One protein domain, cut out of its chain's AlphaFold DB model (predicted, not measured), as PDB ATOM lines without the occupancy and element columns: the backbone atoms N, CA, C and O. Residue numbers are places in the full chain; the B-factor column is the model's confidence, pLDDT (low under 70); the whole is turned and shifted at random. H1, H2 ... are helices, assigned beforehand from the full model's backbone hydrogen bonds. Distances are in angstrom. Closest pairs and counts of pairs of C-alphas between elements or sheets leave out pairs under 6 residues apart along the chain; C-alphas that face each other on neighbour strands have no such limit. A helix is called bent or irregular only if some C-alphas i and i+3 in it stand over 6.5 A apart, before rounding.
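AT A GLANCE: This is residues 41 to 110 of the 110 residues of the protein "HTH luxR-type domain-containing protein" of Flavobacteriaceae bacterium (UniProt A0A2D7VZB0). One long, straight helix, H4, makes the long axis of a rod, and the three shorter helices H1, H2 and H3 stand in a row along one side of it. H1 runs slantwise back beside the later half of H4, H2 stands across the stretch before it, and H3 stands across the first turns of H4. The printed part has 70 residues with four named helices, in the order H1, H2, H3, H4, and no named strand; the class is all helix. It is only just loose, close to compact, with a radius of gyration of the C-alphas of 13.7 A, and it spans 44 by 18 by 16 A.

HOW THE PARTS SIT: H1, residues 41 to 55, touches H4, residues 84 to 108, at a steep tilt of 44 degrees, opposite ways. Their closest C-alphas are those of Phe 52 and Ile 98, 6.0 A apart, and H4 touches H1 with residues 97 to 106 alone. H2, residues 58 to 68, is close to H1 but not clearly touching it; the closest C-alphas, of Tyr 53 and Leu 61, are 7.3 A apart. H2 touches H4 about perpendicular, at 88 degrees, with the C-alphas of Glu 60 and Tyr 90 closest at 5.0 A; H4 does so with residues 87 to 94 alone. H3, residues 73 to 80, only just touches H2, with 3 pairs of C-alphas within 8 A; the closest, of Gln 66 and Ile 76, are 6.9 A apart. H3 touches residues 84 to 88 of H4 alone, about perpendicular at 78 degrees, with the C-alphas of Ala 77 and Glu 84 closest at 5.1 A. H4 is the hub, touching three helices, and the helix packing is mostly crossed, with no touching pair at a shallow tilt. H1 and H3 are apart. Every O i to N i+4 pair is within hydrogen-bond range in H2, H3 and H4; in H1 it is 5 of 11, beside 10 of 12 O i to N i+3 pairs.

IN THESE COORDINATES: H1, residues 41 to 55, begins with C-alpha 41 at (-12.991, 20.351, 13.865) and is 24.0 A long; it is irregular, with C-alphas 41 and 44 7.2 A apart. H2, residues 58 to 68, measures 15.4 A, and H3, residues 73 to 80, measures 10.4 A. H4, residues 84 to 108, runs 36.5 A from C-alpha 84 at (-5.046, 29.399, -22.354) to C-alpha 108 at (-4.427, 29.907, 14.108).

THE WHOLE: The two C-alphas farthest apart, of Asn 81 and Lys 110, are 44.3 A apart. The printed part has no cut, and its three links are tight. The mean pLDDT of the printed part is 90.1; residue 110, the chain's last, is under 70.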
ATOM      1  N   HIS A  41     -14.430  20.130  14.018       82.31
ATOM      2  CA  HIS A  41     -12.991  20.351  13.865       82.31
ATOM      3  C   HIS A  41     -12.576  20.858  12.472       82.31
ATOM      4  O   HIS A  41     -11.393  20.980  12.203       82.31
ATOM      5  N   LEU A  42     -13.523  21.082  11.553       82.69
ATOM      6  CA  LEU A  42     -13.275  21.637  10.217       82.69
ATOM      7  C   LEU A  42     -13.997  22.974  10.002       82.69
ATOM      8  O   LEU A  42     -13.885  23.584   8.938       82.69
ATOM      9  N   ARG A  43     -14.779  23.444  10.982       84.81
ATOM     10  CA  ARG A  43     -15.594  24.661  10.837       84.81
ATOM     11  C   ARG A  43     -14.746  25.924  10.726       84.81
ATOM     12  O   ARG A  43     -15.160  26.868  10.056       84.81
ATOM     13  N   HIS A  44     -13.560  25.946  11.329       83.44
ATOM     14  CA  HIS A  44     -12.612  27.052  11.171       83.44
ATOM     15  C   HIS A  44     -12.208  27.231   9.704       83.44
ATOM     16  O   HIS A  44     -12.189  28.359   9.221       83.44
ATOM     17  N   LEU A  45     -12.019  26.137   8.954       83.44
ATOM     18  CA  LEU A  45     -11.734  26.193   7.517       83.44
ATOM     19  C   LEU A  45     -12.892  26.802   6.721       83.44
ATOM     20  O   LEU A  45     -12.648  27.537   5.767       83.44
ATOM     21  N   GLN A  46     -14.143  26.536   7.107       80.81
ATOM     22  CA  GLN A  46     -15.312  27.161   6.480       80.81
ATOM     23  C   GLN A  46     -15.329  28.677   6.712       80.81
ATOM     24  O   GLN A  46     -15.568  29.435   5.774       80.81
ATOM     25  N   ILE A  47     -15.049  29.123   7.938       81.44
ATOM     26  CA  ILE A  47     -14.996  30.552   8.279       81.44
ATOM     27  C   ILE A  47     -13.871  31.233   7.490       81.44
ATOM     28  O   ILE A  47     -14.094  32.255   6.839       81.44
ATOM     29  N   SER A  48     -12.683  30.631   7.478       83.56
ATOM     30  CA  SER A  48     -11.529  31.142   6.736       83.56
ATOM     31  C   SER A  48     -11.724  31.104   5.221       83.56
ATOM     32  O   SER A  48     -11.112  31.900   4.509       83.56
ATOM     33  N   ALA A  49     -12.599  30.236   4.703       80.25
ATOM     34  CA  ALA A  49     -12.849  30.140   3.270       80.25
ATOM     35  C   ALA A  49     -13.445  31.422   2.672       80.25
ATOM     36  O   ALA A  49     -13.222  31.721   1.498       80.25
ATOM     37  N   HIS A  50     -14.148  32.226   3.471       80.69
ATOM     38  CA  HIS A  50     -14.636  33.523   3.009       80.69
ATOM     39  C   HIS A  50     -13.489  34.471   2.634       80.69
ATOM     40  O   HIS A  50     -13.590  35.168   1.624       80.69
ATOM     41  N   SER A  51     -12.355  34.400   3.338       83.75
ATOM     42  CA  SER A  51     -11.166  35.203   3.031       83.75
ATOM     43  C   SER A  51     -10.544  34.870   1.672       83.75
ATOM     44  O   SER A  51      -9.793  35.683   1.135       83.75
ATOM     45  N   PHE A  52     -10.842  33.708   1.074       83.06
ATOM     46  CA  PHE A  52     -10.349  33.396  -0.270       83.06
ATOM     47  C   PHE A  52     -10.858  34.411  -1.302       83.06
ATOM     48  O   PHE A  52     -10.097  34.806  -2.185       83.06
ATOM     49  N   TYR A  53     -12.126  34.827  -1.198       81.44
ATOM     50  CA  TYR A  53     -12.760  35.722  -2.167       81.44
ATOM     51  C   TYR A  53     -12.149  37.125  -2.151       81.44
ATOM     52  O   TYR A  53     -12.014  37.727  -3.213       81.44
ATOM     53  N   ASP A  54     -11.698  37.592  -0.986       86.81
ATOM     54  CA  ASP A  54     -11.069  38.909  -0.828       86.81
ATOM     55  C   ASP A  54      -9.634  38.949  -1.374       86.81
ATOM     56  O   ASP A  54      -9.130  39.997  -1.775       86.81
ATOM     57  N   LEU A  55      -8.954  37.798  -1.413       88.62
ATOM     58  CA  LEU A  55      -7.570  37.701  -1.880       88.62
ATOM     59  C   LEU A  55      -7.456  37.533  -3.397       88.62
ATOM     60  O   LEU A  55      -6.375  37.746  -3.960       88.62
ATOM     61  N   MET A  56      -8.518  37.094  -4.072       91.50
ATOM     62  CA  MET A  56      -8.506  36.873  -5.517       91.50
ATOM     63  C   MET A  56      -8.697  38.184  -6.279       91.50
ATOM     64  O   MET A  56      -9.609  38.961  -6.021       91.50
ATOM     65  N   SER A  57      -7.861  38.400  -7.291       94.06
ATOM     66  CA  SER A  57      -8.121  39.426  -8.298       94.06
ATOM     67  C   SER A  57      -9.386  39.078  -9.098       94.06
ATOM     68  O   SER A  57      -9.748  37.900  -9.196       94.06
ATOM     69  N   PRO A  58     -10.028  40.060  -9.758       94.00
ATOM     70  CA  PRO A  58     -11.226  39.803 -10.557       94.00
ATOM     71  C   PRO A  58     -11.041  38.711 -11.621       94.00
ATOM     72  O   PRO A  58     -11.950  37.917 -11.854       94.00
ATOM     73  N   GLN A  59      -9.851  38.632 -12.230       94.00
ATOM     74  CA  GLN A  59      -9.548  37.624 -13.250       94.00
ATOM     75  C   GLN A  59      -9.375  36.227 -12.652       94.00
ATOM     76  O   GLN A  59      -9.927  35.262 -13.173       94.00
ATOM     77  N   GLU A  60      -8.665  36.119 -11.528       94.88
ATOM     78  CA  GLU A  60      -8.538  34.858 -10.786       94.88
ATOM     79  C   GLU A  60      -9.908  34.349 -10.340       94.88
ATOM     80  O   GLU A  60     -10.227  33.184 -10.563       94.88
ATOM     81  N   LEU A  61     -10.754  35.233  -9.803       93.38
ATOM     82  CA  LEU A  61     -12.103  34.882  -9.374       93.38
ATOM     83  C   LEU A  61     -12.981  34.417 -10.544       93.38
ATOM     84  O   LEU A  61     -13.754  33.468 -10.397       93.38
ATOM     85  N   ARG A  62     -12.871  35.063 -11.711       94.00
ATOM     86  CA  ARG A  62     -13.620  34.671 -12.911       94.00
ATOM     87  C   ARG A  62     -13.203  33.283 -13.398       94.00
ATOM     88  O   ARG A  62     -14.066  32.425 -13.576       94.00
ATOM     89  N   VAL A  63     -11.896  33.031 -13.511       94.94
ATOM     90  CA  VAL A  63     -11.354  31.706 -13.865       94.94
ATOM     91  C   VAL A  63     -11.760  30.655 -12.832       94.94
ATOM     92  O   VAL A  63     -12.164  29.553 -13.202       94.94
ATOM     93  N   PHE A  64     -11.695  30.992 -11.543       92.81
ATOM     94  CA  PHE A  64     -12.076  30.095 -10.459       92.81
ATOM     95  C   PHE A  64     -13.530  29.644 -10.584       92.81
ATOM     96  O   PHE A  64     -13.789  28.442 -10.612       92.81
ATOM     97  N   LYS A  65     -14.465  30.590 -10.747       90.88
ATOM     98  CA  LYS A  65     -15.896  30.293 -10.916       90.88
ATOM     99  C   LYS A  65     -16.140  29.346 -12.089       90.88
ATOM    100  O   LYS A  65     -16.780  28.312 -11.901       90.88
ATOM    101  N   GLN A  66     -15.567  29.630 -13.257       91.44
ATOM    102  CA  GLN A  66     -15.754  28.771 -14.428       91.44
ATOM    103  C   GLN A  66     -15.155  27.372 -14.236       91.44
ATOM    104  O   GLN A  66     -15.770  26.367 -14.594       91.44
ATOM    105  N   ARG A  67     -13.990  27.271 -13.586       91.19
ATOM    106  CA  ARG A  67     -13.381  25.973 -13.263       91.19
ATOM    107  C   ARG A  67     -14.198  25.165 -12.261       91.19
ATOM    108  O   ARG A  67     -14.286  23.953 -12.426       91.19
ATOM    109  N   THR A  68     -14.831  25.807 -11.275       85.62
ATOM    110  CA  THR A  68     -15.744  25.118 -10.340       85.62
ATOM    111  C   THR A  68     -17.037  24.632 -10.996       85.62
ATOM    112  O   THR A  68     -17.665  23.714 -10.478       85.62
ATOM    113  N   LEU A  69     -17.413  25.201 -12.146       84.12
ATOM    114  CA  LEU A  69     -18.539  24.745 -12.970       84.12
ATOM    115  C   LEU A  69     -18.147  23.637 -13.964       84.12
ATOM    116  O   LEU A  69     -19.004  23.122 -14.672       84.12
ATOM    117  N   GLY A  70     -16.868  23.248 -14.010       84.25
ATOM    118  CA  GLY A  70     -16.377  22.167 -14.868       84.25
ATOM    119  C   GLY A  70     -15.868  22.603 -16.245       84.25
ATOM    120  O   GLY A  70     -15.393  21.749 -16.990       84.25
ATOM    121  N   HIS A  71     -15.878  23.899 -16.580       87.88
ATOM    122  CA  HIS A  71     -15.383  24.381 -17.878       87.88
ATOM    123  C   HIS A  71     -13.887  24.109 -18.075       87.88
ATOM    124  O   HIS A  71     -13.093  24.193 -17.127       87.88
ATOM    125  N   THR A  72     -13.479  23.794 -19.307       92.88
ATOM    126  CA  THR A  72     -12.066  23.552 -19.630       92.88
ATOM    127  C   THR A  72     -11.288  24.869 -19.715       92.88
ATOM    128  O   THR A  72     -11.865  25.944 -19.860       92.88
ATOM    129  N   PHE A  73      -9.954  24.822 -19.630       92.75
ATOM    130  CA  PHE A  73      -9.139  26.038 -19.768       92.75
ATOM    131  C   PHE A  73      -9.284  26.701 -21.143       92.75
ATOM    132  O   PHE A  73      -9.169  27.921 -21.232       92.75
ATOM    133  N   VAL A  74      -9.551  25.907 -22.184       95.06
ATOM    134  CA  VAL A  74      -9.756  26.390 -23.552       95.06
ATOM    135  C   VAL A  74     -11.067  27.170 -23.644       95.06
ATOM    136  O   VAL A  74     -11.055  28.303 -24.115       95.06
ATOM    137  N   ASP A  75     -12.162  26.626 -23.107       93.69
ATOM    138  CA  ASP A  75     -13.470  27.303 -23.117       93.69
ATOM    139  C   ASP A  75     -13.405  28.648 -22.387       93.69
ATOM    140  O   ASP A  75     -13.892  29.667 -22.874       93.69
ATOM    141  N   ILE A  76     -12.732  28.665 -21.234       94.94
ATOM    142  CA  ILE A  76     -12.551  29.873 -20.424       94.94
ATOM    143  C   ILE A  76     -11.699  30.906 -21.168       94.94
ATOM    144  O   ILE A  76     -11.994  32.097 -21.118       94.94
ATOM    145  N   ALA A  77     -10.643  30.470 -21.858       95.88
ATOM    146  CA  ALA A  77      -9.780  31.354 -22.637       95.88
ATOM    147  C   ALA A  77     -10.559  32.054 -23.759       95.88
ATOM    148  O   ALA A  77     -10.414  33.265 -23.939       95.88
ATOM    149  N   VAL A  78     -11.437  31.312 -24.445       95.94
ATOM    150  CA  VAL A  78     -12.344  31.846 -25.471       95.94
ATOM    151  C   VAL A  78     -13.336  32.838 -24.858       95.94
ATOM    152  O   VAL A  78     -13.446  33.962 -25.340       95.94
ATOM    153  N   GLU A  79     -14.010  32.474 -23.763       94.50
ATOM    154  CA  GLU A  79     -14.995  33.340 -23.091       94.50
ATOM    155  C   GLU A  79     -14.377  34.649 -22.570       94.50
ATOM    156  O   GLU A  79     -14.988  35.720 -22.609       94.50
ATOM    157  N   MET A  80     -13.154  34.570 -22.050       93.88
ATOM    158  CA  MET A  80     -12.440  35.708 -21.477       93.88
ATOM    159  C   MET A  80     -11.628  36.495 -22.513       93.88
ATOM    160  O   MET A  80     -11.082  37.540 -22.161       93.88
ATOM    161  N   ASN A  81     -11.559  36.023 -23.763       95.69
ATOM    162  CA  ASN A  81     -10.740  36.581 -24.840       95.69
ATOM    163  C   ASN A  81      -9.256  36.754 -24.445       95.69
ATOM    164  O   ASN A  81      -8.654  37.813 -24.635       95.69
ATOM    165  N   ILE A  82      -8.671  35.713 -23.845       95.62
ATOM    166  CA  ILE A  82      -7.258  35.653 -23.426       95.62
ATOM    167  C   ILE A  82      -6.627  34.321 -23.847       95.62
ATOM    168  O   ILE A  82      -7.296  33.435 -24.365       95.62
ATOM    169  N   THR A  83      -5.324  34.148 -23.619       97.31
ATOM    170  CA  THR A  83      -4.645  32.880 -23.920       97.31
ATOM    171  C   THR A  83      -4.925  31.815 -22.857       97.31
ATOM    172  O   THR A  83      -5.049  32.112 -21.666       97.31
ATOM    173  N   GLU A  84      -4.932  30.544 -23.269       96.75
ATOM    174  CA  GLU A  84      -5.046  29.399 -22.354       96.75
ATOM    175  C   GLU A  84      -3.944  29.413 -21.277       96.75
ATOM    176  O   GLU A  84      -4.196  29.118 -20.107       96.75
ATOM    177  N   SER A  85      -2.724  29.822 -21.642       96.75
ATOM    178  CA  SER A  85      -1.603  29.971 -20.706       96.75
ATOM    179  C   SER A  85      -1.901  30.978 -19.592       96.75
ATOM    180  O   SER A  85      -1.590  30.710 -18.431       96.75
ATOM    181  N   SER A  86      -2.552  32.101 -19.912       96.19
ATOM    182  CA  SER A  86      -2.973  33.084 -18.908       96.19
ATOM    183  C   SER A  86      -4.037  32.516 -17.971       96.19
ATOM    184  O   SER A  86      -3.936  32.691 -16.757       96.19
ATOM    185  N   VAL A  87      -5.014  31.767 -18.496       96.75
ATOM    186  CA  VAL A  87      -6.028  31.078 -17.674       96.75
ATOM    187  C   VAL A  87      -5.365  30.102 -16.698       96.75
ATOM    188  O   VAL A  87      -5.677  30.109 -15.504       96.75
ATOM    189  N   LYS A  88      -4.412  29.290 -17.175       96.12
ATOM    190  CA  LYS A  88      -3.650  28.350 -16.335       96.12
ATOM    191  C   LYS A  88      -2.871  29.064 -15.232       96.12
ATOM    192  O   LYS A  88      -2.854  28.593 -14.095       96.12
ATOM    193  N   GLU A  89      -2.254  30.200 -15.545       97.69
ATOM    194  CA  GLU A  89      -1.522  30.995 -14.560       97.69
ATOM    195  C   GLU A  89      -2.464  31.593 -13.501       97.69
ATOM    196  O   GLU A  89      -2.188  31.479 -12.304       97.69
ATOM    197  N   TYR A  90      -3.618  32.141 -13.898       96.88
ATOM    198  CA  TYR A  90      -4.636  32.610 -12.949       96.88
ATOM    199  C   TYR A  90      -5.160  31.480 -12.055       96.88
ATOM    200  O   TYR A  90      -5.284  31.651 -10.839       96.88
ATOM    201  N   TRP A  91      -5.396  30.296 -12.621       96.19
ATOM    202  CA  TRP A  91      -5.789  29.118 -11.851       96.19
ATOM    203  C   TRP A  91      -4.711  28.709 -10.837       96.19
ATOM    204  O   TRP A  91      -4.997  28.517  -9.655       96.19
ATOM    205  N   ARG A  92      -3.441  28.657 -11.257       96.12
ATOM    206  CA  ARG A  92      -2.303  28.342 -10.379       96.12
ATOM    207  C   ARG A  92      -2.177  29.335  -9.221       96.12
ATOM    208  O   ARG A  92      -1.955  28.912  -8.085       96.12
ATOM    209  N   ARG A  93      -2.316  30.639  -9.478       95.56
ATOM    210  CA  ARG A  93      -2.285  31.675  -8.428       95.56
ATOM    211  C   ARG A  93      -3.444  31.529  -7.453       95.56
ATOM    212  O   ARG A  93      -3.231  31.617  -6.245       95.56
ATOM    213  N   THR A  94      -4.631  31.219  -7.966       94.44
ATOM    214  CA  THR A  94      -5.817  30.945  -7.150       94.44
ATOM    215  C   THR A  94      -5.569  29.792  -6.178       94.44
ATOM    216  O   THR A  94      -5.749  29.952  -4.972       94.44
ATOM    217  N   LEU A  95      -5.056  28.658  -6.670       92.88
ATOM    218  CA  LEU A  95      -4.741  27.501  -5.826       92.88
ATOM    219  C   LEU A  95      -3.693  27.819  -4.750       92.88
ATOM    220  O   LEU A  95      -3.816  27.355  -3.619       92.88
ATOM    221  N   LYS A  96      -2.683  28.640  -5.071       93.81
ATOM    222  CA  LYS A  96      -1.690  29.093  -4.082       93.81
ATOM    223  C   LYS A  96      -2.321  29.928  -2.966       93.81
ATOM    224  O   LYS A  96      -1.988  29.718  -1.804       93.81
ATOM    225  N   LYS A  97      -3.227  30.851  -3.303       93.12
ATOM    226  CA  LYS A  97      -3.930  31.692  -2.317       93.12
ATOM    227  C   LYS A  97      -4.824  30.857  -1.404       93.12
ATOM    228  O   LYS A  97      -4.770  31.023  -0.190       93.12
ATOM    229  N   ILE A  98      -5.564  29.908  -1.981       91.00
ATOM    230  CA  ILE A  98      -6.390  28.961  -1.220       91.00
ATOM    231  C   ILE A  98      -5.521  28.158  -0.249       91.00
ATOM    232  O   ILE A  98      -5.811  28.106   0.943       91.00
ATOM    233  N   LYS A  99      -4.411  27.592  -0.734       90.81
ATOM    234  CA  LYS A  99      -3.474  26.844   0.110       90.81
ATOM    235  C   LYS A  99      -2.956  27.690   1.278       90.81
ATOM    236  O   LYS A  99      -2.997  27.228   2.411       90.81
ATOM    237  N   SER A 100      -2.536  28.927   1.015       91.25
ATOM    238  CA  SER A 100      -2.011  29.824   2.050       91.25
ATOM    239  C   SER A 100      -3.031  30.132   3.147       91.25
ATOM    240  O   SER A 100      -2.663  30.184   4.318       91.25
ATOM    241  N   VAL A 101      -4.304  30.324   2.796       89.62
ATOM    242  CA  VAL A 101      -5.358  30.586   3.785       89.62
ATOM    243  C   VAL A 101      -5.684  29.331   4.599       89.62
ATOM    244  O   VAL A 101      -5.852  29.445   5.807       89.62
ATOM    245  N   ILE A 102      -5.703  28.142   3.985       88.81
ATOM    246  CA  ILE A 102      -5.885  26.872   4.714       88.81
ATOM    247  C   ILE A 102      -4.737  26.647   5.705       88.81
ATOM    248  O   ILE A 102      -4.970  26.309   6.862       88.81
ATOM    249  N   GLU A 103      -3.493  26.846   5.264       90.69
ATOM    250  CA  GLU A 103      -2.312  26.697   6.121       90.69
ATOM    251  C   GLU A 103      -2.353  27.668   7.299       90.69
ATOM    252  O   GLU A 103      -2.107  27.258   8.429       90.69
ATOM    253  N   LYS A 104      -2.728  28.928   7.051       88.88
ATOM    254  CA  LYS A 104      -2.879  29.929   8.107       88.88
ATOM    255  C   LYS A 104      -3.990  29.560   9.094       88.88
ATOM    256  O   LYS A 104      -3.749  29.578  10.292       88.88
ATOM    257  N   ALA A 105      -5.163  29.162   8.603       87.56
ATOM    258  CA  ALA A 105      -6.289  28.768   9.449       87.56
ATOM    259  C   ALA A 105      -5.940  27.600  10.386       87.56
ATOM    260  O   ALA A 105      -6.311  27.614  11.553       87.56
ATOM    261  N   ASN A 106      -5.178  26.620   9.894       87.56
ATOM    262  CA  ASN A 106      -4.711  25.490  10.702       87.56
ATOM    263  C   ASN A 106      -3.625  25.863  11.723       87.56
ATOM    264  O   ASN A 106      -3.418  25.123  12.683       87.56
ATOM    265  N   ILE A 107      -2.875  26.946  11.491       89.06
ATOM    266  CA  ILE A 107      -1.926  27.479  12.475       89.06
ATOM    267  C   ILE A 107      -2.691  28.229  13.564       89.06
ATOM    268  O   ILE A 107      -2.423  27.996  14.733       89.06
ATOM    269  N   ASP A 108      -3.653  29.070  13.181       81.94
ATOM    270  CA  ASP A 108      -4.427  29.907  14.108       81.94
ATOM    271  C   ASP A 108      -5.361  29.083  15.029       81.94
ATOM    272  O   ASP A 108      -5.798  29.581  16.064       81.94
ATOM    273  N   GLU A 109      -5.675  27.831  14.668       78.06
ATOM    274  CA  GLU A 109      -6.446  26.890  15.500       78.06
ATOM    275  C   GLU A 109      -5.609  26.226  16.620       78.06
ATOM    276  O   GLU A 109      -6.184  25.737  17.595       78.06
ATOM    277  N   LYS A 110      -4.274  26.187  16.493       66.06
ATOM    278  CA  LYS A 110      -3.363  25.534  17.455       66.06
ATOM    279  C   LYS A 110      -2.897  26.471  18.562       66.06
ATOM    280  O   LYS A 110      -2.790  25.972  19.704       66.06
TER     281      LYS A 110